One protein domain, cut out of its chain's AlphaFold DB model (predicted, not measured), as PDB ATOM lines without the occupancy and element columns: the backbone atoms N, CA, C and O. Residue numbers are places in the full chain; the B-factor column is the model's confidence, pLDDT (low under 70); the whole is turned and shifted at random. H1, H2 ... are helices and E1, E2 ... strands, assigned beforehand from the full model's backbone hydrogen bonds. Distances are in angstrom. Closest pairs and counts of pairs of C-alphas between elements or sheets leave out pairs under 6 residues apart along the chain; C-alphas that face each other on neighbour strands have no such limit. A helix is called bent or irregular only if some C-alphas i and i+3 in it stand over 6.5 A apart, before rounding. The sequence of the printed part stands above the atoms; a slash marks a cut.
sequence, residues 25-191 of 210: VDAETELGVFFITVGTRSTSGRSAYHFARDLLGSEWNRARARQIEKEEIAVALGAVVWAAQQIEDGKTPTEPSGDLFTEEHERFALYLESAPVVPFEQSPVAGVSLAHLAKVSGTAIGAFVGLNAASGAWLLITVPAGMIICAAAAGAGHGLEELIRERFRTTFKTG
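What this domain is: This is residues 25 to 191 of the 210 residues of an uncharacterized protein of Burkholderia sp. KK1 (UniProt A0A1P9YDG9). A strongly twisted sheet, E1 E7 E6 E5 E2, makes the middle, with the long helix H4 running along one face and H2, H3 and H7 over the opposite face. H5 and H6 pack on H4, and E3, which pairs with E4, lies beside E1. The printed part has 167 residues with seven named helices and seven named strands, in the order E1 H1 H2 H3 E2 H4 H5 E3 E4 H6 E5 E6 E7 H7; the class is mixed, helices and strands. The sheet is antiparallel from E1 to E5, while E2 meets E5 only at a point. The whole is compact and rounded, with a radius of gyration of the C-alphas of 15.0 A and spans of 41 by 31 by 28 A.

How they stand to each other: The sheet runs E1, residues 32 to 39, E7, residues 162 to 168, E6, residues 152 to 159, E5, residues 143 to 148, and E2, residues 66 to 68. E1 and E7 are antiparallel, with N 36 and O 165 2.8 A apart. E5, E6 and E7 form a meander, each strand the antiparallel neighbour of the one before, in two hairpins; N 146 and O 154 are 2.8 A apart, as are N 164 and O 157. H4, residues 70 to 88, lies over E7 and E6 at a height of 6.7 A, along the strands; its closest C-alphas to E6 are Val 80 and Ala 153, 4.9 A. On the opposite face, H2, residues 48 to 56, is over E7 at 8.7 A, and H7, residues 173 to 190, runs along the strands at 11.2 A. H2 and H7 touch, closest at the C-alphas of Leu 55 and Arg 183, 6.0 A, and are only just about perpendicular at 72 degrees. H3, residues 58 to 62, on the same face as H2, is only just over E5, with 3 of its C-alphas. H5, residues 103 to 114, touches H4 at a steep tilt of 50 degrees, opposite ways; the C-alphas of Ala 74 and Ala 109 are closest, 5.0 A. H6, residues 130 to 136, touches H4 with residues 70 to 73 of H4 alone, closest at Lys 70 and Ala 134, 5.9 A between C-alphas. H1, residues 40 to 43, only grazes the sheet. E3, residues 118 to 120, and E4, residues 126 to 128, meet only at a point. Every O i to N i+4 pair is within hydrogen-bond range in H2, H3, H5, H6 and H7, and 13 of 15 in H4; H1 is too short for such a pair.

Where its parts are: E1 begins at C-alpha 32 (0.957, -18.663, -28.777) and is 23.1 A long; E6 is 22.8 A and E7 20.2 A. H4, 28.5 A, is irregular: C-alphas 71 and 74 are 7.3 A apart. H7, 25.3 A, ends at C-alpha 190 (-21.120, -6.588, -8.602).

The domain as a whole: The C-alphas farthest apart are those of Asp 99 and Gly 191, 45.5 A. The printed part has no cut. The link from H4 to H5, residues 89 to 102, is long. Mean pLDDT of the printed part is 73.5, with 69 residues under 70, among them 136 to 152 and 183 to 191.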
ATOM      1  N   VAL A  25       3.763 -20.699 -25.591       89.75
ATOM      2  CA  VAL A  25       4.336 -20.135 -26.817       89.75
ATOM      3  C   VAL A  25       5.304 -21.154 -27.405       89.75
ATOM      4  O   VAL A  25       6.128 -21.709 -26.675       89.75
ATOM      5  N   ASP A  26       5.185 -21.413 -28.701       89.38
ATOM      6  CA  ASP A  26       6.188 -22.128 -29.479       89.38
ATOM      7  C   ASP A  26       7.348 -21.173 -29.786       89.38
ATOM      8  O   ASP A  26       7.165 -20.122 -30.394       89.38
ATOM      9  N   ALA A  27       8.549 -21.520 -29.330       86.38
ATOM     10  CA  ALA A  27       9.724 -20.669 -29.473       86.38
ATOM     11  C   ALA A  27      10.241 -20.577 -30.919       86.38
ATOM     12  O   ALA A  27      10.975 -19.643 -31.225       86.38
ATOM     13  N   GLU A  28       9.912 -21.545 -31.782       87.81
ATOM     14  CA  GLU A  28      10.381 -21.562 -33.172       87.81
ATOM     15  C   GLU A  28       9.448 -20.780 -34.096       87.81
ATOM     16  O   GLU A  28       9.909 -20.028 -34.951       87.81
ATOM     17  N   THR A  29       8.141 -20.966 -33.917       85.69
ATOM     18  CA  THR A  29       7.102 -20.399 -34.790       85.69
ATOM     19  C   THR A  29       6.452 -19.144 -34.212       85.69
ATOM     20  O   THR A  29       5.660 -18.502 -34.893       85.69
ATOM     21  N   GLU A  30       6.756 -18.807 -32.955       86.12
ATOM     22  CA  GLU A  30       6.145 -17.723 -32.169       86.12
ATOM     23  C   GLU A  30       4.621 -17.861 -31.972       86.12
ATOM     24  O   GLU A  30       3.981 -16.992 -31.375       86.12
ATOM     25  N   LEU A  31       4.030 -18.991 -32.380       87.50
ATOM     26  CA  LEU A  31       2.620 -19.287 -32.156       87.50
ATOM     27  C   LEU A  31       2.338 -19.380 -30.657       87.50
ATOM     28  O   LEU A  31       3.042 -20.064 -29.913       87.50
ATOM     29  N   GLY A  32       1.271 -18.728 -30.199       86.56
ATOM     30  CA  GLY A  32       0.957 -18.663 -28.777       86.56
ATOM     31  C   GLY A  32      -0.522 -18.829 -28.463       86.56
ATOM     32  O   GLY A  32      -1.387 -18.303 -29.164       86.56
ATOM     33  N   VAL A  33      -0.818 -19.513 -27.358       86.38
ATOM     34  CA  VAL A  33      -2.163 -19.639 -26.782       86.38
ATOM     35  C   VAL A  33      -2.133 -19.327 -25.296       86.38
ATOM     36  O   VAL A  33      -1.256 -19.750 -24.550       86.38
ATOM     37  N   PHE A  34      -3.144 -18.591 -24.872       86.00
ATOM     38  CA  PHE A  34      -3.450 -18.249 -23.505       86.00
ATOM     39  C   PHE A  34      -4.695 -19.014 -23.041       86.00
ATOM     40  O   PHE A  34      -5.725 -19.036 -23.720       86.00
ATOM     41  N   PHE A  35      -4.597 -19.638 -21.871       85.94
ATOM     42  CA  PHE A  35      -5.652 -20.400 -21.217       85.94
ATOM     43  C   PHE A  35      -6.080 -19.717 -19.925       85.94
ATOM     44  O   PHE A  35      -5.240 -19.384 -19.090       85.94
ATOM     45  N   ILE A  36      -7.392 -19.614 -19.718       85.00
ATOM     46  CA  ILE A  36      -7.995 -19.303 -18.423       85.00
ATOM     47  C   ILE A  36      -8.847 -20.480 -17.981       85.00
ATOM     48  O   ILE A  36      -9.877 -20.758 -18.593       85.00
ATOM     49  N   THR A  37      -8.481 -21.110 -16.869       85.81
ATOM     50  CA  THR A  37      -9.319 -22.117 -16.210       85.81
ATOM     51  C   THR A  37     -10.108 -21.479 -15.076       85.81
ATOM     52  O   THR A  37      -9.528 -20.884 -14.169       85.81
ATOM     53  N   VAL A  38     -11.429 -21.654 -15.079       82.81
ATOM     54  CA  VAL A  38     -12.324 -21.233 -13.994       82.81
ATOM     55  C   VAL A  38     -12.993 -22.466 -13.400       82.81
ATOM     56  O   VAL A  38     -13.801 -23.115 -14.065       82.81
ATOM     57  N   GLY A  39     -12.683 -22.778 -12.141       79.44
ATOM     58  CA  GLY A  39     -13.308 -23.888 -11.425       79.44
ATOM     59  C   GLY A  39     -14.797 -23.647 -11.144       79.44
ATOM     60  O   GLY A  39     -15.240 -22.509 -10.978       79.44
ATOM     61  N   THR A  40     -15.591 -24.716 -11.029       76.50
ATOM     62  CA  THR A  40     -17.030 -24.640 -10.689       76.50
ATOM     63  C   THR A  40     -17.304 -23.904  -9.378       76.50
ATOM     64  O   THR A  40     -18.337 -23.254  -9.232       76.50
ATOM     65  N   ARG A  41     -16.369 -23.946  -8.421       75.31
ATOM     66  CA  ARG A  41     -16.478 -23.194  -7.160       75.31
ATOM     67  C   ARG A  41     -16.497 -21.681  -7.391       75.31
ATOM     68  O   ARG A  41     -17.166 -20.962  -6.652       75.31
ATOM     69  N   SER A  42     -15.829 -21.215  -8.443       73.31
ATOM     70  CA  SER A  42     -15.744 -19.805  -8.827       73.31
ATOM     71  C   SER A  42     -16.965 -19.323  -9.621       73.31
ATOM     72  O   SER A  42     -17.178 -18.117  -9.728       73.31
ATOM     73  N   THR A  43     -17.812 -20.226 -10.135       67.69
ATOM     74  CA  THR A  43     -19.008 -19.854 -10.920       67.69
ATOM     75  C   THR A  43     -20.258 -19.614 -10.071       67.69
ATOM     76  O   THR A  43     -21.308 -19.268 -10.614       67.69
ATOM     77  N   SER A  44     -20.178 -19.763  -8.741       68.94
ATOM     78  CA  SER A  44     -21.312 -19.572  -7.814       68.94
ATOM     79  C   SER A  44     -22.554 -20.407  -8.178       68.94
ATOM     80  O   SER A  44     -23.685 -19.961  -7.995       68.94
ATOM     81  N   GLY A  45     -22.360 -21.598  -8.755       65.56
ATOM     82  CA  GLY A  45     -23.455 -22.473  -9.198       65.56
ATOM     83  C   GLY A  45     -24.130 -22.056 -10.510       65.56
ATOM     84  O   GLY A  45     -25.084 -22.709 -10.932       65.56
ATOM     85  N   ARG A  46     -23.652 -21.003 -11.190       67.25
ATOM     86  CA  ARG A  46     -24.082 -20.694 -12.563       67.25
ATOM     87  C   ARG A  46     -23.534 -21.743 -13.525       67.25
ATOM     88  O   ARG A  46     -22.414 -22.232 -13.346       67.25
ATOM     89  N   SER A  47     -24.298 -22.046 -14.577       70.25
ATOM     90  CA  SER A  47     -23.780 -22.870 -15.669       70.25
ATOM     91  C   SER A  47     -22.583 -22.172 -16.320       70.25
ATOM     92  O   SER A  47     -22.568 -20.946 -16.459       70.25
ATOM     93  N   ALA A  48     -21.588 -22.958 -16.736       68.06
ATOM     94  CA  ALA A  48     -20.405 -22.456 -17.433       68.06
ATOM     95  C   ALA A  48     -20.779 -21.611 -18.662       68.06
ATOM     96  O   ALA A  48     -20.199 -20.556 -18.884       68.06
ATOM     97  N   TYR A  49     -21.822 -22.018 -19.392       67.12
ATOM     98  CA  TYR A  49     -22.368 -21.265 -20.518       67.12
ATOM     99  C   TYR A  49     -22.855 -19.864 -20.119       67.12
ATOM    100  O   TYR A  49     -22.467 -18.876 -20.736       67.12
ATOM    101  N   HIS A  50     -23.695 -19.747 -19.081       69.50
ATOM    102  CA  HIS A  50     -24.200 -18.438 -18.655       69.50
ATOM    103  C   HIS A  50     -23.091 -17.557 -18.098       69.50
ATOM    104  O   HIS A  50     -23.070 -16.363 -18.379       69.50
ATOM    105  N   PHE A  51     -22.155 -18.147 -17.356       70.06
ATOM    106  CA  PHE A  51     -21.004 -17.417 -16.858       70.06
ATOM    107  C   PHE A  51     -20.132 -16.896 -18.006       70.06
ATOM    108  O   PHE A  51     -19.797 -15.717 -18.021       70.06
ATOM    109  N   ALA A  52     -19.813 -17.738 -18.991       68.88
ATOM    110  CA  ALA A  52     -19.033 -17.338 -20.155       68.88
ATOM    111  C   ALA A  52     -19.757 -16.281 -20.993       68.88
ATOM    112  O   ALA A  52     -19.133 -15.322 -21.430       68.88
ATOM    113  N   ARG A  53     -21.080 -16.388 -21.158       70.62
ATOM    114  CA  ARG A  53     -21.889 -15.359 -21.821       70.62
ATOM    115  C   ARG A  53     -21.859 -14.032 -21.062       70.62
ATOM    116  O   ARG A  53     -21.744 -12.990 -21.692       70.62
ATOM    117  N   ASP A  54     -21.962 -14.044 -19.735       72.50
ATOM    118  CA  ASP A  54     -21.892 -12.821 -18.925       72.50
ATOM    119  C   ASP A  54     -20.472 -12.212 -18.974       72.50
ATOM    120  O   ASP A  54     -20.320 -10.996 -19.097       72.50
ATOM    121  N   LEU A  55     -19.436 -13.059 -18.957       67.06
ATOM    122  CA  LEU A  55     -18.031 -12.664 -19.064       67.06
ATOM    123  C   LEU A  55     -17.704 -12.095 -20.453       67.06
ATOM    124  O   LEU A  55     -17.084 -11.046 -20.564       67.06
ATOM    125  N   LEU A  56     -18.142 -12.744 -21.529       68.25
ATOM    126  CA  LEU A  56     -17.815 -12.376 -22.911       68.25
ATOM    127  C   LEU A  56     -18.835 -11.386 -23.508       68.25
ATOM    128  O   LEU A  56     -18.520 -10.629 -24.430       68.25
ATOM    129  N   GLY A  57     -19.999 -11.214 -22.879       68.69
ATOM    130  CA  GLY A  57     -20.976 -10.157 -23.157       68.69
ATOM    131  C   GLY A  57     -21.462 -10.152 -24.610       68.69
ATOM    132  O   GLY A  57     -21.741 -11.198 -25.186       68.69
ATOM    133  N   SER A  58     -21.554  -8.969 -25.229       61.34
ATOM    134  CA  SER A  58     -21.968  -8.809 -26.636       61.34
ATOM    135  C   SER A  58     -21.065  -9.519 -27.646       61.34
ATOM    136  O   SER A  58     -21.534  -9.857 -28.731       61.34
ATOM    137  N   GLU A  59     -19.798  -9.769 -27.302       58.75
ATOM    138  CA  GLU A  59     -18.853 -10.457 -28.189       58.75
ATOM    139  C   GLU A  59     -19.209 -11.937 -28.351       58.75
ATOM    140  O   GLU A  59     -19.036 -12.495 -29.431       58.75
ATOM    141  N   TRP A  60     -19.818 -12.542 -27.324       58.75
ATOM    142  CA  TRP A  60     -20.374 -13.894 -27.404       58.75
ATOM    143  C   TRP A  60     -21.482 -14.005 -28.456       58.75
ATOM    144  O   TRP A  60     -21.561 -14.990 -29.177       58.75
ATOM    145  N   ASN A  61     -22.342 -12.989 -28.563       50.69
ATOM    146  CA  ASN A  61     -23.479 -13.017 -29.489       50.69
ATOM    147  C   ASN A  61     -23.074 -12.776 -30.950       50.69
ATOM    148  O   ASN A  61     -23.853 -13.078 -31.852       50.69
ATOM    149  N   ARG A  62     -21.883 -12.212 -31.190       49.53
ATOM    150  CA  ARG A  62     -21.309 -12.062 -32.537       49.53
ATOM    151  C   ARG A  62     -20.535 -13.299 -32.982       49.53
ATOM    152  O   ARG A  62     -20.442 -13.562 -34.178       49.53
ATOM    153  N   ALA A  63     -20.022 -14.061 -32.024       51.91
ATOM    154  CA  ALA A  63     -19.411 -15.353 -32.256       51.91
ATOM    155  C   ALA A  63     -20.448 -16.379 -32.742       51.91
ATOM    156  O   ALA A  63     -21.503 -16.567 -32.131       51.91
ATOM    157  N   ARG A  64     -20.127 -17.101 -33.822       55.78
ATOM    158  CA  ARG A  64     -20.845 -18.320 -34.220       55.78
ATOM    159  C   ARG A  64     -20.499 -19.440 -33.242       55.78
ATOM    160  O   ARG A  64     -19.719 -20.328 -33.558       55.78
ATOM    161  N   ALA A  65     -21.081 -19.372 -32.048       60.31
ATOM    162  CA  ALA A  65     -20.923 -20.372 -31.006       60.31
ATOM    163  C   ALA A  65     -21.489 -21.717 -31.500       60.31
ATOM    164  O   ALA A  65     -22.680 -21.999 -31.360       60.31
ATOM    165  N   ARG A  66     -20.634 -22.533 -32.120       67.88
ATOM    166  CA  ARG A  66     -20.946 -23.904 -32.529       67.88
ATOM    167  C   ARG A  66     -20.411 -24.849 -31.472       67.88
ATOM    168  O   ARG A  66     -19.257 -24.711 -31.086       67.88
ATOM    169  N   GLN A  67     -21.232 -25.803 -31.052       70.00
ATOM    170  CA  GLN A  67     -20.753 -26.939 -30.280       70.00
ATOM    171  C   GLN A  67     -19.788 -27.761 -31.143       70.00
ATOM    172  O   GLN A  67     -20.086 -28.024 -32.312       70.00
ATOM    173  N   ILE A  68     -18.636 -28.125 -30.590       73.00
ATOM    174  CA  ILE A  68     -17.672 -29.015 -31.244       73.00
ATOM    175  C   ILE A  68     -17.532 -30.314 -30.452       73.00
ATOM    176  O   ILE A  68     -17.654 -30.325 -29.225       73.00
ATOM    177  N   GLU A  69     -17.273 -31.402 -31.164       77.31
ATOM    178  CA  GLU A  69     -17.007 -32.704 -30.560       77.31
ATOM    179  C   GLU A  69     -15.568 -32.787 -30.034       77.31
ATOM    180  O   GLU A  69     -14.702 -31.973 -30.364       77.31
ATOM    181  N   LYS A  70     -15.286 -33.792 -29.198       77.81
ATOM    182  CA  LYS A  70     -13.950 -33.971 -28.603       77.81
ATOM    183  C   LYS A  70     -12.854 -34.164 -29.658       77.81
ATOM    184  O   LYS A  70     -11.737 -33.715 -29.445       77.81
ATOM    185  N   GLU A  71     -13.172 -34.800 -30.784       82.12
ATOM    186  CA  GLU A  71     -12.252 -35.021 -31.903       82.12
ATOM    187  C   GLU A  71     -11.904 -33.728 -32.652       82.12
ATOM    188  O   GLU A  71     -10.923 -33.679 -33.388       82.12
ATOM    189  N   GLU A  72     -12.695 -32.671 -32.468       81.19
ATOM    190  CA  GLU A  72     -12.526 -31.396 -33.160       81.19
ATOM    191  C   GLU A  72     -11.724 -30.380 -32.328       81.19
ATOM    192  O   GLU A  72     -11.505 -29.263 -32.788       81.19
ATOM    193  N   ILE A  73     -11.263 -30.738 -31.119       84.31
ATOM    194  CA  ILE A  73     -10.541 -29.810 -30.230       84.31
ATOM    195  C   ILE A  73      -9.258 -29.297 -30.884       84.31
ATOM    196  O   ILE A  73      -9.045 -28.086 -30.900       84.31
ATOM    197  N   ALA A  74      -8.421 -30.176 -31.447       87.38
ATOM    198  CA  ALA A  74      -7.204 -29.745 -32.138       87.38
ATOM    199  C   ALA A  74      -7.526 -28.829 -33.325       87.38
ATOM    200  O   ALA A  74      -6.926 -27.770 -33.472       87.38
ATOM    201  N   VAL A  75      -8.538 -29.176 -34.124       84.56
ATOM    202  CA  VAL A  75      -8.983 -28.349 -35.257       84.56
ATOM    203  C   VAL A  75      -9.439 -26.967 -34.776       84.56
ATOM    204  O   VAL A  75      -9.069 -25.948 -35.358       84.56
ATOM    205  N   ALA A  76     -10.191 -26.906 -33.677       83.00
ATOM    206  CA  ALA A  76     -10.650 -25.657 -33.080       83.00
ATOM    207  C   ALA A  76      -9.512 -24.826 -32.462       83.00
ATOM    208  O   ALA A  76      -9.551 -23.599 -32.516       83.00
ATOM    209  N   LEU A  77      -8.486 -25.463 -31.897       86.44
ATOM    210  CA  LEU A  77      -7.288 -24.774 -31.416       86.44
ATOM    211  C   LEU A  77      -6.471 -24.210 -32.581       86.44
ATOM    212  O   LEU A  77      -6.092 -23.042 -32.536       86.44
ATOM    213  N   GLY A  78      -6.269 -24.989 -33.647       87.06
ATOM    214  CA  GLY A  78      -5.596 -24.532 -34.867       87.06
ATOM    215  C   GLY A  78      -6.315 -23.337 -35.492       87.06
ATOM    216  O   GLY A  78      -5.689 -22.332 -35.816       87.06
ATOM    217  N   ALA A  79      -7.648 -23.393 -35.539       82.31
ATOM    218  CA  ALA A  79      -8.524 -22.285 -35.909       82.31
ATOM    219  C   ALA A  79      -8.289 -21.015 -35.082       82.31
ATOM    220  O   ALA A  79      -8.200 -19.924 -35.650       82.31
ATOM    221  N   VAL A  80      -8.181 -21.144 -33.756       82.81
ATOM    222  CA  VAL A  80      -7.938 -20.006 -32.859       82.81
ATOM    223  C   VAL A  80      -6.576 -19.370 -33.116       82.81
ATOM    224  O   VAL A  80      -6.487 -18.149 -33.240       82.81
ATOM    225  N   VAL A  81      -5.534 -20.194 -33.224       86.62
ATOM    226  CA  VAL A  81      -4.158 -19.739 -33.457       86.62
ATOM    227  C   VAL A  81      -4.039 -19.057 -34.819       86.62
ATOM    228  O   VAL A  81      -3.560 -17.930 -34.912       86.62
ATOM    229  N   TRP A  82      -4.566 -19.689 -35.865       85.56
ATOM    230  CA  TRP A  82      -4.524 -19.158 -37.225       85.56
ATOM    231  C   TRP A  82      -5.266 -17.824 -37.362       85.56
ATOM    232  O   TRP A  82      -4.769 -16.879 -37.974       85.56
ATOM    233  N   ALA A  83      -6.455 -17.718 -36.765       79.56
ATOM    234  CA  ALA A  83      -7.227 -16.483 -36.796       79.56
ATOM    235  C   ALA A  83      -6.490 -15.321 -36.116       79.56
ATOM    236  O   ALA A  83      -6.654 -14.177 -36.531       79.56
ATOM    237  N   ALA A  84      -5.682 -15.597 -35.094       78.38
ATOM    238  CA  ALA A  84      -4.885 -14.573 -34.439       78.38
ATOM    239  C   ALA A  84      -3.677 -14.140 -35.263       78.38
ATOM    240  O   ALA A  84      -3.458 -12.938 -35.389       78.38
ATOM    241  N   GLN A  85      -2.988 -15.084 -35.912       80.94
ATOM    242  CA  GLN A  85      -1.919 -14.762 -36.860       80.94
ATOM    243  C   GLN A  85      -2.426 -13.832 -37.971       80.94
ATOM    244  O   GLN A  85      -1.766 -12.866 -38.343       80.94
ATOM    245  N   GLN A  86      -3.648 -14.064 -38.469       79.19
ATOM    246  CA  GLN A  86      -4.257 -13.160 -39.445       79.19
ATOM    247  C   GLN A  86      -4.424 -11.732 -38.909       79.19
ATOM    248  O   GLN A  86      -4.175 -10.788 -39.653       79.19
ATOM    249  N   ILE A  87      -4.811 -11.551 -37.643       77.12
ATOM    250  CA  ILE A  87      -4.933 -10.209 -37.046       77.12
ATOM    251  C   ILE A  87      -3.575  -9.529 -36.956       77.12
ATOM    252  O   ILE A  87      -3.475  -8.342 -37.265       77.12
ATOM    253  N   GLU A  88      -2.545 -10.262 -36.545       77.69
ATOM    254  CA  GLU A  88      -1.177  -9.741 -36.470       77.69
ATOM    255  C   GLU A  88      -0.663  -9.283 -37.828       77.69
ATOM    256  O   GLU A  88      -0.084  -8.204 -37.947       77.69
ATOM    257  N   ASP A  89      -0.992 -10.039 -38.871       80.56
ATOM    258  CA  ASP A  89      -0.712  -9.681 -40.257       80.56
ATOM    259  C   ASP A  89      -1.561  -8.494 -40.769       80.56
ATOM    260  O   ASP A  89      -1.475  -8.127 -41.944       80.56
ATOM    261  N   GLY A  90      -2.431  -7.912 -39.936       79.00
ATOM    262  CA  GLY A  90      -3.354  -6.839 -40.309       79.00
ATOM    263  C   GLY A  90      -4.501  -7.294 -41.219       79.00
ATOM    264  O   GLY A  90      -5.105  -6.474 -41.916       79.00
ATOM    265  N   LYS A  91      -4.801  -8.596 -41.250       80.38
ATOM    266  CA  LYS A  91      -5.878  -9.203 -42.042       80.38
ATOM    267  C   LYS A  91      -7.135  -9.370 -41.191       80.38
ATOM    268  O   LYS A  91      -7.091  -9.567 -39.980       80.38
ATOM    269  N   THR A  92      -8.288  -9.338 -41.852       74.69
ATOM    270  CA  THR A  92      -9.556  -9.692 -41.205       74.69
ATOM    271  C   THR A  92      -9.609 -11.209 -41.023       74.69
ATOM    272  O   THR A  92      -9.510 -11.913 -42.030       74.69
ATOM    273  N   PRO A  93      -9.815 -11.725 -39.799       69.56
ATOM    274  CA  PRO A  93      -9.965 -13.154 -39.579       69.56
ATOM    275  C   PRO A  93     -11.140 -13.704 -40.375       69.56
ATOM    276  O   PRO A  93     -12.267 -13.214 -40.273       69.56
ATOM    277  N   THR A  94     -10.874 -14.731 -41.162       70.69
ATOM    278  CA  THR A  94     -11.894 -15.497 -41.877       70.69
ATOM    279  C   THR A  94     -12.240 -16.763 -41.098       70.69
ATOM    280  O   THR A  94     -11.590 -17.089 -40.106       70.69
ATOM    281  N   GLU A  95     -13.311 -17.461 -41.483       65.62
ATOM    282  CA  GLU A  95     -13.562 -18.778 -40.898       65.62
ATOM    283  C   GLU A  95     -12.447 -19.739 -41.333       65.62
ATOM    284  O   GLU A  95     -12.131 -19.806 -42.524       65.62
ATOM    285  N   PRO A  96     -11.848 -20.478 -40.389       62.47
ATOM    286  CA  PRO A  96     -10.852 -21.472 -40.727       62.47
ATOM    287  C   PRO A  96     -11.524 -22.607 -41.499       62.47
ATOM    288  O   PRO A  96     -12.443 -23.255 -40.998       62.47
ATOM    289  N   SER A  97     -11.067 -22.854 -42.724       60.69
ATOM    290  CA  SER A  97     -11.313 -24.110 -43.430       60.69
ATOM    291  C   SER A  97     -10.086 -25.000 -43.270       60.69
ATOM    292  O   SER A  97      -8.975 -24.481 -43.233       60.69
ATOM    293  N   GLY A  98     -10.274 -26.322 -43.194       56.53
ATOM    294  CA  GLY A  98      -9.185 -27.278 -42.934       56.53
ATOM    295  C   GLY A  98      -7.969 -27.128 -43.858       56.53
ATOM    296  O   GLY A  98      -6.852 -27.354 -43.423       56.53
ATOM    297  N   ASP A  99      -8.169 -26.634 -45.083       64.31
ATOM    298  CA  ASP A  99      -7.098 -26.398 -46.060       64.31
ATOM    299  C   ASP A  99      -6.255 -25.127 -45.799       64.31
ATOM    300  O   ASP A  99      -5.318 -24.848 -46.544       64.31
ATOM    301  N   LEU A 100      -6.601 -24.311 -44.793       67.19
ATOM    302  CA  LEU A 100      -5.932 -23.035 -44.488       67.19
ATOM    303  C   LEU A 100      -4.910 -23.135 -43.350       67.19
ATOM    304  O   LEU A 100      -4.174 -22.172 -43.119       67.19
ATOM    305  N   PHE A 101      -4.851 -24.267 -42.644       77.06
ATOM    306  CA  PHE A 101      -3.842 -24.492 -41.615       77.06
ATOM    307  C   PHE A 101      -2.495 -24.816 -42.254       77.06
ATOM    308  O   PHE A 101      -2.405 -25.617 -43.182       77.06
ATOM    309  N   THR A 102      -1.431 -24.194 -41.748       85.38
ATOM    310  CA  THR A 102      -0.082 -24.696 -42.028       85.38
ATOM    311  C   THR A 102       0.194 -25.901 -41.132       85.38
ATOM    312  O   THR A 102      -0.427 -26.061 -40.078       85.38
ATOM    313  N   GLU A 103       1.173 -26.720 -41.508       88.31
ATOM    314  CA  GLU A 103       1.629 -27.853 -40.692       88.31
ATOM    315  C   GLU A 103       2.037 -27.420 -39.267       88.31
ATOM    316  O   GLU A 103       1.860 -28.163 -38.302       88.31
ATOM    317  N   GLU A 104       2.539 -26.193 -39.110       90.38
ATOM    318  CA  GLU A 104       2.917 -25.609 -37.816       90.38
ATOM    319  C   GLU A 104       1.697 -25.389 -36.913       90.38
ATOM    320  O   GLU A 104       1.731 -25.753 -35.737       90.38
ATOM    321  N   HIS A 105       0.591 -24.879 -37.470       89.50
ATOM    322  CA  HIS A 105      -0.659 -24.692 -36.728       89.50
ATOM    323  C   HIS A 105      -1.211 -26.029 -36.233       89.50
ATOM    324  O   HIS A 105      -1.616 -26.142 -35.076       89.50
ATOM    325  N   GLU A 106      -1.213 -27.048 -37.095       89.38
ATOM    326  CA  GLU A 106      -1.689 -28.385 -36.743       89.38
ATOM    327  C   GLU A 106      -0.824 -29.012 -35.650       89.38
ATOM    328  O   GLU A 106      -1.339 -29.507 -34.645       89.38
ATOM    329  N   ARG A 107       0.502 -28.944 -35.806       92.50
ATOM    330  CA  ARG A 107       1.458 -29.488 -34.837       92.50
ATOM    331  C   ARG A 107       1.317 -28.817 -33.473       92.50
ATOM    332  O   ARG A 107       1.276 -29.512 -32.455       92.50
ATOM    333  N   PHE A 108       1.205 -27.492 -33.447       92.56
ATOM    334  CA  PHE A 108       1.035 -26.745 -32.206       92.56
ATOM    335  C   PHE A 108      -0.322 -27.034 -31.553       92.56
ATOM    336  O   PHE A 108      -0.392 -27.289 -30.352       92.56
ATOM    337  N   ALA A 109      -1.402 -27.097 -32.334       91.62
ATOM    338  CA  ALA A 109      -2.724 -27.438 -31.819       91.62
ATOM    339  C   ALA A 109      -2.787 -28.855 -31.221       91.62
ATOM    340  O   ALA A 109      -3.352 -29.040 -30.141       91.62
ATOM    341  N   LEU A 110      -2.158 -29.840 -31.869       92.75
ATOM    342  CA  LEU A 110      -2.029 -31.206 -31.349       92.75
ATOM    343  C   LEU A 110      -1.213 -31.252 -30.052       92.75
ATOM    344  O   LEU A 110      -1.551 -31.995 -29.125       92.75
ATOM    345  N   TYR A 111      -0.153 -30.444 -29.957       94.00
ATOM    346  CA  TYR A 111       0.593 -30.288 -28.712       94.00
ATOM    347  C   TYR A 111      -0.310 -29.742 -27.598       94.00
ATOM    348  O   TYR A 111      -0.396 -30.354 -26.536       94.00
ATOM    349  N   LEU A 112      -1.041 -28.653 -27.844       91.94
ATOM    350  CA  LEU A 112      -1.946 -28.045 -26.859       91.94
ATOM    351  C   LEU A 112      -3.078 -28.985 -26.420       91.94
ATOM    352  O   LEU A 112      -3.478 -28.975 -25.255       91.94
ATOM    353  N   GLU A 113      -3.597 -29.805 -27.333       91.50
ATOM    354  CA  GLU A 113      -4.637 -30.784 -27.021       91.50
ATOM    355  C   GLU A 113      -4.119 -31.893 -26.084       91.50
ATOM    356  O   GLU A 113      -4.801 -32.296 -25.133       91.50
ATOM    357  N   SER A 114      -2.917 -32.403 -26.367       92.19
ATOM    358  CA  SER A 114      -2.390 -33.635 -25.772       92.19
ATOM    359  C   SER A 114      -1.483 -33.412 -24.562       92.19
ATOM    360  O   SER A 114      -1.454 -34.257 -23.661       92.19
ATOM    361  N   ALA A 115      -0.774 -32.286 -24.502       92.69
ATOM    362  CA  ALA A 115       0.139 -31.964 -23.419       92.69
ATOM    363  C   ALA A 115      -0.622 -31.550 -22.142       92.69
ATOM    364  O   ALA A 115      -1.690 -30.939 -22.216       92.69
ATOM    365  N   PRO A 116      -0.094 -31.851 -20.942       91.06
ATOM    366  CA  PRO A 116      -0.702 -31.461 -19.673       91.06
ATOM    367  C   PRO A 116      -0.444 -29.975 -19.358       91.06
ATOM    368  O   PRO A 116       0.238 -29.650 -18.392       91.06
ATOM    369  N   VAL A 117      -0.964 -29.072 -20.192       87.31
ATOM    370  CA  VAL A 117      -0.695 -27.622 -20.118       87.31
ATOM    371  C   VAL A 117      -1.810 -26.819 -19.452       87.31
ATOM    372  O   VAL A 117      -1.579 -25.683 -19.045       87.31
ATOM    373  N   VAL A 118      -3.007 -27.393 -19.288       85.00
ATOM    374  CA  VAL A 118      -4.132 -26.683 -18.669       85.00
ATOM    375  C   VAL A 118      -4.096 -26.885 -17.153       85.00
ATOM    376  O   VAL A 118      -4.255 -28.018 -16.690       85.00
ATOM    377  N   PRO A 119      -3.905 -25.822 -16.353       80.25
ATOM    378  CA  PRO A 119      -3.929 -25.928 -14.903       80.25
ATOM    379  C   PRO A 119      -5.350 -26.275 -14.467       80.25
ATOM    380  O   PRO A 119      -6.308 -25.587 -14.833       80.25
ATOM    381  N   PHE A 120      -5.491 -27.352 -13.699       73.62
ATOM    382  CA  PHE A 120      -6.790 -27.830 -13.247       73.62
ATOM    383  C   PHE A 120      -6.845 -27.935 -11.724       73.62
ATOM    384  O   PHE A 120      -5.888 -28.393 -11.093       73.62
ATOM    385  N   GLU A 121      -7.967 -27.507 -11.132       69.56
ATOM    386  CA  GLU A 121      -8.190 -27.503  -9.680       69.56
ATOM    387  C   GLU A 121      -8.328 -28.927  -9.125       69.56
ATOM    388  O   GLU A 121      -9.419 -29.449  -8.901       69.56
ATOM    389  N   GLN A 122      -7.187 -29.548  -8.866       66.81
ATOM    390  CA  GLN A 122      -7.015 -30.707  -7.999       66.81
ATOM    391  C   GLN A 122      -5.966 -30.358  -6.933       66.81
ATOM    392  O   GLN A 122      -5.256 -29.367  -7.066       66.81
ATOM    393  N   SER A 123      -5.908 -31.104  -5.827       57.78
ATOM    394  CA  SER A 123      -4.880 -30.917  -4.792       57.78
ATOM    395  C   SER A 123      -3.903 -32.092  -4.850       57.78
ATOM    396  O   SER A 123      -4.308 -33.192  -4.469       57.78
ATOM    397  N   PRO A 124      -2.638 -31.897  -5.275       70.56
ATOM    398  CA  PRO A 124      -2.010 -30.636  -5.701       70.56
ATOM    399  C   PRO A 124      -2.459 -30.171  -7.098       70.56
ATOM    400  O   PRO A 124      -2.868 -30.997  -7.913       70.56
ATOM    401  N   VAL A 125      -2.359 -28.862  -7.378       75.81
ATOM    402  CA  VAL A 125      -2.669 -28.307  -8.710       75.81
ATOM    403  C   VAL A 125      -1.687 -28.906  -9.706       75.81
ATOM    404  O   VAL A 125      -0.475 -28.840  -9.504       75.81
ATOM    405  N   ALA A 126      -2.215 -29.495 -10.771       81.69
ATOM    406  CA  ALA A 126      -1.419 -30.125 -11.809       81.69
ATOM    407  C   ALA A 126      -1.978 -29.775 -13.185       81.69
ATOM    408  O   ALA A 126      -3.173 -29.504 -13.340       81.69
ATOM    409  N   GLY A 127      -1.090 -29.796 -14.175       84.75
ATOM    410  CA  GLY A 127      -1.468 -29.684 -15.571       84.75
ATOM    411  C   GLY A 127      -2.240 -30.920 -16.024       84.75
ATOM    412  O   GLY A 127      -1.883 -32.053 -15.692       84.75
ATOM    413  N   VAL A 128      -3.306 -30.700 -16.781       87.75
ATOM    414  CA  VAL A 128      -4.132 -31.744 -17.387       87.75
ATOM    415  C   VAL A 128      -4.266 -31.431 -18.871       87.75
ATOM    416  O   VAL A 128      -4.309 -30.266 -19.263       87.75
ATOM    417  N   SER A 129      -4.288 -32.460 -19.714       89.44
ATOM    418  CA  SER A 129      -4.480 -32.260 -21.149       89.44
ATOM    419  C   SER A 129      -5.948 -32.035 -21.487       89.44
ATOM    420  O   SER A 129      -6.845 -32.592 -20.844       89.44
ATOM    421  N   LEU A 130      -6.206 -31.249 -22.531       86.38
ATOM    422  CA  LEU A 130      -7.566 -31.028 -23.022       86.38
ATOM    423  C   LEU A 130      -8.205 -32.341 -23.477       86.38
ATOM    424  O   LEU A 130      -9.354 -32.601 -23.128       86.38
ATOM    425  N   ALA A 131      -7.441 -33.220 -24.132       85.06
ATOM    426  CA  ALA A 131      -7.888 -34.563 -24.496       85.06
ATOM    427  C   ALA A 131      -8.313 -35.407 -23.280       85.06
ATOM    428  O   ALA A 131      -9.231 -36.226 -23.369       85.06
ATOM    429  N   HIS A 132      -7.657 -35.245 -22.126       85.50
ATOM    430  CA  HIS A 132      -8.063 -35.935 -20.903       85.50
ATOM    431  C   HIS A 132      -9.359 -35.346 -20.337       85.50
ATOM    432  O   HIS A 132     -10.300 -36.091 -20.062       85.50
ATOM    433  N   LEU A 133      -9.443 -34.017 -20.219       80.62
ATOM    434  CA  LEU A 133     -10.641 -33.331 -19.723       80.62
ATOM    435  C   LEU A 133     -11.869 -33.617 -20.597       80.62
ATOM    436  O   LEU A 133     -12.971 -33.830 -20.087       80.62
ATOM    437  N   ALA A 134     -11.645 -33.719 -21.904       76.31
ATOM    438  CA  ALA A 134     -12.616 -34.135 -22.893       76.31
ATOM    439  C   ALA A 134     -13.202 -35.522 -22.606       76.31
ATOM    440  O   ALA A 134     -14.423 -35.686 -22.535       76.31
ATOM    441  N   LYS A 135     -12.332 -36.517 -22.385       74.88
ATOM    442  CA  LYS A 135     -12.717 -37.910 -22.107       74.88
ATOM    443  C   LYS A 135     -13.508 -38.056 -20.809       74.88
ATOM    444  O   LYS A 135     -14.467 -38.821 -20.774       74.88
ATOM    445  N   VAL A 136     -13.122 -37.330 -19.758       69.62
ATOM    446  CA  VAL A 136     -13.768 -37.406 -18.435       69.62
ATOM    447  C   VAL A 136     -15.198 -36.863 -18.463       69.62
ATOM    448  O   VAL A 136     -16.032 -37.297 -17.672       69.62
ATOM    449  N   SER A 137     -15.513 -35.943 -19.379       60.19
ATOM    450  CA  SER A 137     -16.822 -35.286 -19.396       60.19
ATOM    451  C   SER A 137     -17.995 -36.200 -19.774       60.19
ATOM    452  O   SER A 137     -19.126 -35.877 -19.413       60.19
ATOM    453  N   GLY A 138     -17.758 -37.341 -20.447       48.16
ATOM    454  CA  GLY A 138     -18.770 -38.363 -20.792       48.16
ATOM    455  C   GLY A 138     -19.972 -37.876 -21.626       48.16
ATOM    456  O   GLY A 138     -20.811 -38.672 -22.034       48.16
ATOM    457  N   THR A 139     -20.047 -36.574 -21.880       45.09
ATOM    458  CA  THR A 139     -21.087 -35.815 -22.567       45.09
ATOM    459  C   THR A 139     -20.375 -34.880 -23.533       45.09
ATOM    460  O   THR A 139     -19.225 -34.522 -23.290       45.09
ATOM    461  N   ALA A 140     -21.020 -34.534 -24.650       49.84
ATOM    462  CA  ALA A 140     -20.440 -33.633 -25.638       49.84
ATOM    463  C   ALA A 140     -19.921 -32.380 -24.924       49.84
ATOM    464  O   ALA A 140     -20.685 -31.667 -24.267       49.84
ATOM    465  N   ILE A 141     -18.613 -32.157 -25.002       56.22
ATOM    466  CA  ILE A 141     -17.983 -30.963 -24.460       56.22
ATOM    467  C   ILE A 141     -18.729 -29.793 -25.084       56.22
ATOM    468  O   ILE A 141     -18.830 -29.688 -26.305       56.22
ATOM    469  N   GLY A 142     -19.305 -28.928 -24.255       58.69
ATOM    470  CA  GLY A 142     -19.804 -27.639 -24.711       58.69
ATOM    471  C   GLY A 142     -18.604 -26.781 -25.072       58.69
ATOM    472  O   GLY A 142     -18.206 -25.915 -24.295       58.69
ATOM    473  N   ALA A 143     -17.958 -27.094 -26.188       63.78
ATOM    474  CA  ALA A 143     -16.869 -26.310 -26.704       63.78
ATOM    475  C   ALA A 143     -17.426 -25.382 -27.780       63.78
ATOM    476  O   ALA A 143     -18.080 -25.836 -28.712       63.78
ATOM    477  N   PHE A 144     -17.245 -24.082 -27.586       65.69
ATOM    478  CA  PHE A 144     -17.791 -23.035 -28.432       65.69
ATOM    479  C   PHE A 144     -16.635 -22.219 -28.979       65.69
ATOM    480  O   PHE A 144     -15.900 -21.597 -28.211       65.69
ATOM    481  N   VAL A 145     -16.493 -22.209 -30.300       67.81
ATOM    482  CA  VAL A 145     -15.569 -21.302 -30.980       67.81
ATOM    483  C   VAL A 145     -16.286 -19.986 -31.229       67.81
ATOM    484  O   VAL A 145     -17.427 -19.963 -31.693       67.81
ATOM    485  N   GLY A 146     -15.619 -18.883 -30.925       66.06
ATOM    486  CA  GLY A 146     -16.082 -17.558 -31.272       66.06
ATOM    487  C   GLY A 146     -15.022 -16.772 -32.004       66.06
ATOM    488  O   GLY A 146     -13.864 -16.770 -31.608       66.06
ATOM    489  N   LEU A 147     -15.433 -16.092 -33.070       63.12
ATOM    490  CA  LEU A 147     -14.581 -15.193 -33.831       63.12
ATOM    491  C   LEU A 147     -15.074 -13.765 -33.632       63.12
ATOM    492  O   LEU A 147     -16.242 -13.465 -33.882       63.12
ATOM    493  N   ASN A 148     -14.182 -12.890 -33.195       61.28
ATOM    494  CA  ASN A 148     -14.415 -11.461 -33.140       61.28
ATOM    495  C   ASN A 148     -13.390 -10.753 -34.021       61.28
ATOM    496  O   ASN A 148     -12.189 -10.865 -33.796       61.28
ATOM    497  N   ALA A 149     -13.865  -9.964 -34.983       57.38
ATOM    498  CA  ALA A 149     -12.996  -9.168 -35.843       57.38
ATOM    499  C   ALA A 149     -12.118  -8.174 -35.056       57.38
ATOM    500  O   ALA A 149     -11.050  -7.812 -35.531       57.38
ATOM    501  N   ALA A 150     -12.551  -7.741 -33.864       55.94
ATOM    502  CA  ALA A 150     -11.818  -6.781 -33.037       55.94
ATOM    503  C   ALA A 150     -10.898  -7.422 -31.983       55.94
ATOM    504  O   ALA A 150      -9.960  -6.774 -31.534       55.94
ATOM    505  N   SER A 151     -11.177  -8.657 -31.549       57.22
ATOM    506  CA  SER A 151     -10.486  -9.286 -30.408       57.22
ATOM    507  C   SER A 151      -9.979 -10.703 -30.681       57.22
ATOM    508  O   SER A 151      -9.577 -11.390 -29.748       57.22
ATOM    509  N   GLY A 152     -10.030 -11.166 -31.930       68.75
ATOM    510  CA  GLY A 152      -9.553 -12.489 -32.317       68.75
ATOM    511  C   GLY A 152     -10.533 -13.624 -32.108       68.75
ATOM    512  O   GLY A 152     -11.729 -13.436 -31.860       68.75
ATOM    513  N   ALA A 153     -10.001 -14.827 -32.285       75.31
ATOM    514  CA  ALA A 153     -10.712 -16.061 -32.035       75.31
ATOM    515  C   ALA A 153     -10.504 -16.518 -30.592       75.31
ATOM    516  O   ALA A 153      -9.439 -16.338 -30.000       75.31
ATOM    517  N   TRP A 154     -11.525 -17.153 -30.043       78.69
ATOM    518  CA  TRP A 154     -11.467 -17.813 -28.754       78.69
ATOM    519  C   TRP A 154     -12.240 -19.123 -28.802       78.69
ATOM    520  O   TRP A 154     -13.142 -19.319 -29.618       78.69
ATOM    521  N   LEU A 155     -11.875 -20.024 -27.905       79.88
ATOM    522  CA  LEU A 155     -12.490 -21.323 -27.721       79.88
ATOM    523  C   LEU A 155     -12.861 -21.455 -26.246       79.88
ATOM    524  O   LEU A 155     -11.996 -21.535 -25.381       79.88
ATOM    525  N   LEU A 156     -14.155 -21.457 -25.944       81.38
ATOM    526  CA  LEU A 156     -14.647 -21.860 -24.629       81.38
ATOM    527  C   LEU A 156     -14.766 -23.377 -24.621       81.38
ATOM    528  O   LEU A 156     -15.329 -23.922 -25.554       81.38
ATOM    529  N   ILE A 157     -14.327 -24.044 -23.561       80.94
ATOM    530  CA  ILE A 157     -14.479 -25.481 -23.338       80.94
ATOM    531  C   ILE A 157     -15.134 -25.662 -21.971       80.94
ATOM    532  O   ILE A 157     -14.534 -25.359 -20.939       80.94
ATOM    533  N   THR A 158     -16.374 -26.145 -21.928       77.88
ATOM    534  CA  THR A 158     -17.017 -26.500 -20.654       77.88
ATOM    535  C   THR A 158     -16.638 -27.915 -20.237       77.88
ATOM    536  O   THR A 158     -16.761 -28.844 -21.034       77.88
ATOM    537  N   VAL A 159     -16.245 -28.098 -18.979       75.56
ATOM    538  CA  VAL A 159     -15.862 -29.397 -18.406       75.56
ATOM    539  C   VAL A 159     -16.580 -29.604 -17.067       75.56
ATOM    540  O   VAL A 159     -16.984 -28.625 -16.442       75.56
ATOM    541  N   PRO A 160     -16.746 -30.838 -16.557       71.69
ATOM    542  CA  PRO A 160     -17.501 -31.058 -15.319       71.69
ATOM    543  C   PRO A 160     -16.999 -30.254 -14.112       71.69
ATOM    544  O   PRO A 160     -17.795 -29.856 -13.266       71.69
ATOM    545  N   ALA A 161     -15.690 -29.986 -14.033       73.62
ATOM    546  CA  ALA A 161     -15.106 -29.218 -12.936       73.62
ATOM    547  C   ALA A 161     -14.999 -27.703 -13.203       73.62
ATOM    548  O   ALA A 161     -14.471 -26.990 -12.352       73.62
ATOM    549  N   GLY A 162     -15.521 -27.185 -14.322       79.00
ATOM    550  CA  GLY A 162     -15.443 -25.755 -14.620       79.00
ATOM    551  C   GLY A 162     -15.568 -25.392 -16.096       79.00
ATOM    552  O   GLY A 162     -16.317 -25.991 -16.866       79.00
ATOM    553  N   MET A 163     -14.817 -24.378 -16.499       82.75
ATOM    554  CA  MET A 163     -14.651 -24.018 -17.903       82.75
ATOM    555  C   MET A 163     -13.229 -23.562 -18.174       82.75
ATOM    556  O   MET A 163     -12.534 -23.098 -17.270       82.75
ATOM    557  N   ILE A 164     -12.829 -23.683 -19.429       85.25
ATOM    558  CA  ILE A 164     -11.535 -23.243 -19.929       85.25
ATOM    559  C   ILE A 164     -11.812 -22.286 -21.078       85.25
ATOM    560  O   ILE A 164     -12.626 -22.590 -21.946       85.25
ATOM    561  N   ILE A 165     -11.172 -21.128 -21.071       84.31
ATOM    562  CA  ILE A 165     -11.209 -20.176 -22.175       84.31
ATOM    563  C   ILE A 165      -9.824 -20.191 -22.797       84.31
ATOM    564  O   ILE A 165      -8.849 -19.879 -22.120       84.31
ATOM    565  N   CYS A 166      -9.749 -20.556 -24.068       84.06
ATOM    566  CA  CYS A 166      -8.539 -20.491 -24.865       84.06
ATOM    567  C   CYS A 166      -8.646 -19.281 -25.790       84.06
ATOM    568  O   CYS A 166      -9.658 -19.098 -26.467       84.06
ATOM    569  N   ALA A 167      -7.604 -18.474 -25.845       79.69
ATOM    570  CA  ALA A 167      -7.449 -17.385 -26.796       79.69
ATOM    571  C   ALA A 167      -6.025 -17.433 -27.332       79.69
ATOM    572  O   ALA A 167      -5.130 -17.901 -26.637       79.69
ATOM    573  N   ALA A 168      -5.780 -16.964 -28.547       74.25
ATOM    574  CA  ALA A 168      -4.396 -16.822 -28.981       74.25
ATOM    575  C   ALA A 168      -3.672 -15.780 -28.119       74.25
ATOM    576  O   ALA A 168      -4.275 -14.787 -27.722       74.25
ATOM    577  N   ALA A 169      -2.396 -16.008 -27.820       62.34
ATOM    578  CA  ALA A 169      -1.582 -15.098 -27.013       62.34
ATOM    579  C   ALA A 169      -1.008 -13.930 -27.839       62.34
ATOM    580  O   ALA A 169      -0.676 -12.888 -27.282       62.34
ATOM    581  N   ALA A 170      -0.927 -14.094 -29.158       53.47
ATOM    582  CA  ALA A 170      -0.298 -13.158 -30.076       53.47
ATOM    583  C   ALA A 170      -1.325 -12.111 -30.595       53.47
ATOM    584  O   ALA A 170      -2.464 -12.462 -30.927       53.47
ATOM    585  N   GLY A 171      -0.962 -10.817 -30.564       52.12
ATOM    586  CA  GLY A 171      -1.611  -9.675 -31.246       52.12
ATOM    587  C   GLY A 171      -3.007  -9.232 -30.792       52.12
ATOM    588  O   GLY A 171      -3.231  -8.062 -30.488       52.12
ATOM    589  N   ALA A 172      -3.957 -10.163 -30.733       43.44
ATOM    590  CA  ALA A 172      -5.330  -9.962 -30.261       43.44
ATOM    591  C   ALA A 172      -5.540 -10.487 -28.827       43.44
ATOM    592  O   ALA A 172      -6.477 -10.073 -28.134       43.44
ATOM    593  N   GLY A 173      -4.629 -11.358 -28.374       47.88
ATOM    594  CA  GLY A 173      -4.622 -11.974 -27.052       47.88
ATOM    595  C   GLY A 173      -4.599 -10.976 -25.911       47.88
ATOM    596  O   GLY A 173      -5.387 -11.125 -24.989       47.88
ATOM    597  N   HIS A 174      -3.801  -9.908 -26.001       50.91
ATOM    598  CA  HIS A 174      -3.751  -8.891 -24.947       50.91
ATOM    599  C   HIS A 174      -5.084  -8.167 -24.748       50.91
ATOM    600  O   HIS A 174      -5.494  -7.959 -23.614       50.91
ATOM    601  N   GLY A 175      -5.802  -7.830 -25.824       56.94
ATOM    602  CA  GLY A 175      -7.097  -7.157 -25.708       56.94
ATOM    603  C   GLY A 175      -8.163  -8.061 -25.090       56.94
ATOM    604  O   GLY A 175      -8.946  -7.615 -24.252       56.94
ATOM    605  N   LEU A 176      -8.185  -9.343 -25.466       60.44
ATOM    606  CA  LEU A 176      -9.114 -10.311 -24.886       60.44
ATOM    607  C   LEU A 176      -8.707 -10.711 -23.461       60.44
ATOM    608  O   LEU A 176      -9.576 -10.837 -22.606       60.44
ATOM    609  N   GLU A 177      -7.416 -10.850 -23.180       63.47
ATOM    610  CA  GLU A 177      -6.861 -11.076 -21.845       63.47
ATOM    611  C   GLU A 177      -7.211  -9.913 -20.916       63.47
ATOM    612  O   GLU A 177      -7.784 -10.139 -19.852       63.47
ATOM    613  N   GLU A 178      -6.930  -8.670 -21.312       67.50
ATOM    614  CA  GLU A 178      -7.262  -7.471 -20.541       67.50
ATOM    615  C   GLU A 178      -8.769  -7.329 -20.356       67.50
ATOM    616  O   GLU A 178      -9.216  -7.079 -19.238       67.50
ATOM    617  N   LEU A 179      -9.565  -7.558 -21.404       64.81
ATOM    618  CA  LEU A 179     -11.022  -7.512 -21.329       64.81
ATOM    619  C   LEU A 179     -11.567  -8.597 -20.400       64.81
ATOM    620  O   LEU A 179     -12.437  -8.319 -19.578       64.81
ATOM    621  N   ILE A 180     -11.062  -9.826 -20.487       65.50
ATOM    622  CA  ILE A 180     -11.463 -10.909 -19.595       65.50
ATOM    623  C   ILE A 180     -11.033 -10.579 -18.160       65.50
ATOM    624  O   ILE A 180     -11.847 -10.684 -17.241       65.50
ATOM    625  N   ARG A 181      -9.805 -10.099 -17.947       67.75
ATOM    626  CA  ARG A 181      -9.269  -9.701 -16.635       67.75
ATOM    627  C   ARG A 181     -10.075  -8.550 -16.026       67.75
ATOM    628  O   ARG A 181     -10.413  -8.583 -14.838       67.75
ATOM    629  N   GLU A 182     -10.427  -7.546 -16.820       71.06
ATOM    630  CA  GLU A 182     -11.272  -6.423 -16.421       71.06
ATOM    631  C   GLU A 182     -12.692  -6.893 -16.097       71.06
ATOM    632  O   GLU A 182     -13.226  -6.569 -15.033       71.06
ATOM    633  N   ARG A 183     -13.295  -7.716 -16.957       68.12
ATOM    634  CA  ARG A 183     -14.660  -8.209 -16.762       68.12
ATOM    635  C   ARG A 183     -14.787  -9.196 -15.621       68.12
ATOM    636  O   ARG A 183     -15.801  -9.177 -14.927       68.12
ATOM    637  N   PHE A 184     -13.767  -9.997 -15.343       67.69
ATOM    638  CA  PHE A 184     -13.709 -10.753 -14.101       67.69
ATOM    639  C   PHE A 184     -13.713  -9.803 -12.905       67.69
ATOM    640  O   PHE A 184     -14.552  -9.937 -12.013       67.69
ATOM    641  N   ARG A 185     -12.855  -8.773 -12.904       68.12
ATOM    642  CA  ARG A 185     -12.843  -7.771 -11.826       68.12
ATOM    643  C   ARG A 185     -14.205  -7.096 -11.646       68.12
ATOM    644  O   ARG A 185     -14.584  -6.855 -10.501       68.12
ATOM    645  N   THR A 186     -14.946  -6.777 -12.710       66.88
ATOM    646  CA  THR A 186     -16.268  -6.133 -12.590       66.88
ATOM    647  C   THR A 186     -17.367  -7.111 -12.174       66.88
ATOM    648  O   THR A 186     -18.116  -6.800 -11.248       66.88
ATOM    649  N   THR A 187     -17.422  -8.302 -12.775       62.91
ATOM    650  CA  THR A 187     -18.423  -9.350 -12.495       62.91
ATOM    651  C   THR A 187     -18.344  -9.830 -11.045       62.91
ATOM    652  O   THR A 187     -19.365 -10.093 -10.411       62.91
ATOM    653  N   PHE A 188     -17.141  -9.863 -10.467       60.47
ATOM    654  CA  PHE A 188     -16.953 -10.207  -9.058       60.47
ATOM    655  C   PHE A 188     -17.110  -9.024  -8.093       60.47
ATOM    656  O   PHE A 188     -17.405  -9.228  -6.915       60.47
ATOM    657  N   LYS A 189     -16.995  -7.775  -8.563       56.69
ATOM    658  CA  LYS A 189     -17.345  -6.589  -7.759       56.69
ATOM    659  C   LYS A 189     -18.859  -6.424  -7.608       56.69
ATOM    660  O   LYS A 189     -19.315  -6.057  -6.528       56.69
ATOM    661  N   THR A 190     -19.650  -6.724  -8.638       48.22
ATOM    662  CA  THR A 190     -21.120  -6.588  -8.602       48.22
ATOM    663  C   THR A 190     -21.815  -7.623  -7.712       48.22
ATOM    664  O   THR A 190     -22.912  -7.354  -7.222       48.22
ATOM    665  N   GLY A 191     -21.154  -8.737  -7.376       41.94
ATOM    666  CA  GLY A 191     -21.623  -9.689  -6.359       41.94
ATOM    667  C   GLY A 191     -21.657  -9.138  -4.922       41.94
ATOM    668  O   GLY A 191     -22.332  -9.708  -4.070       41.94
TER     669      GLY A 191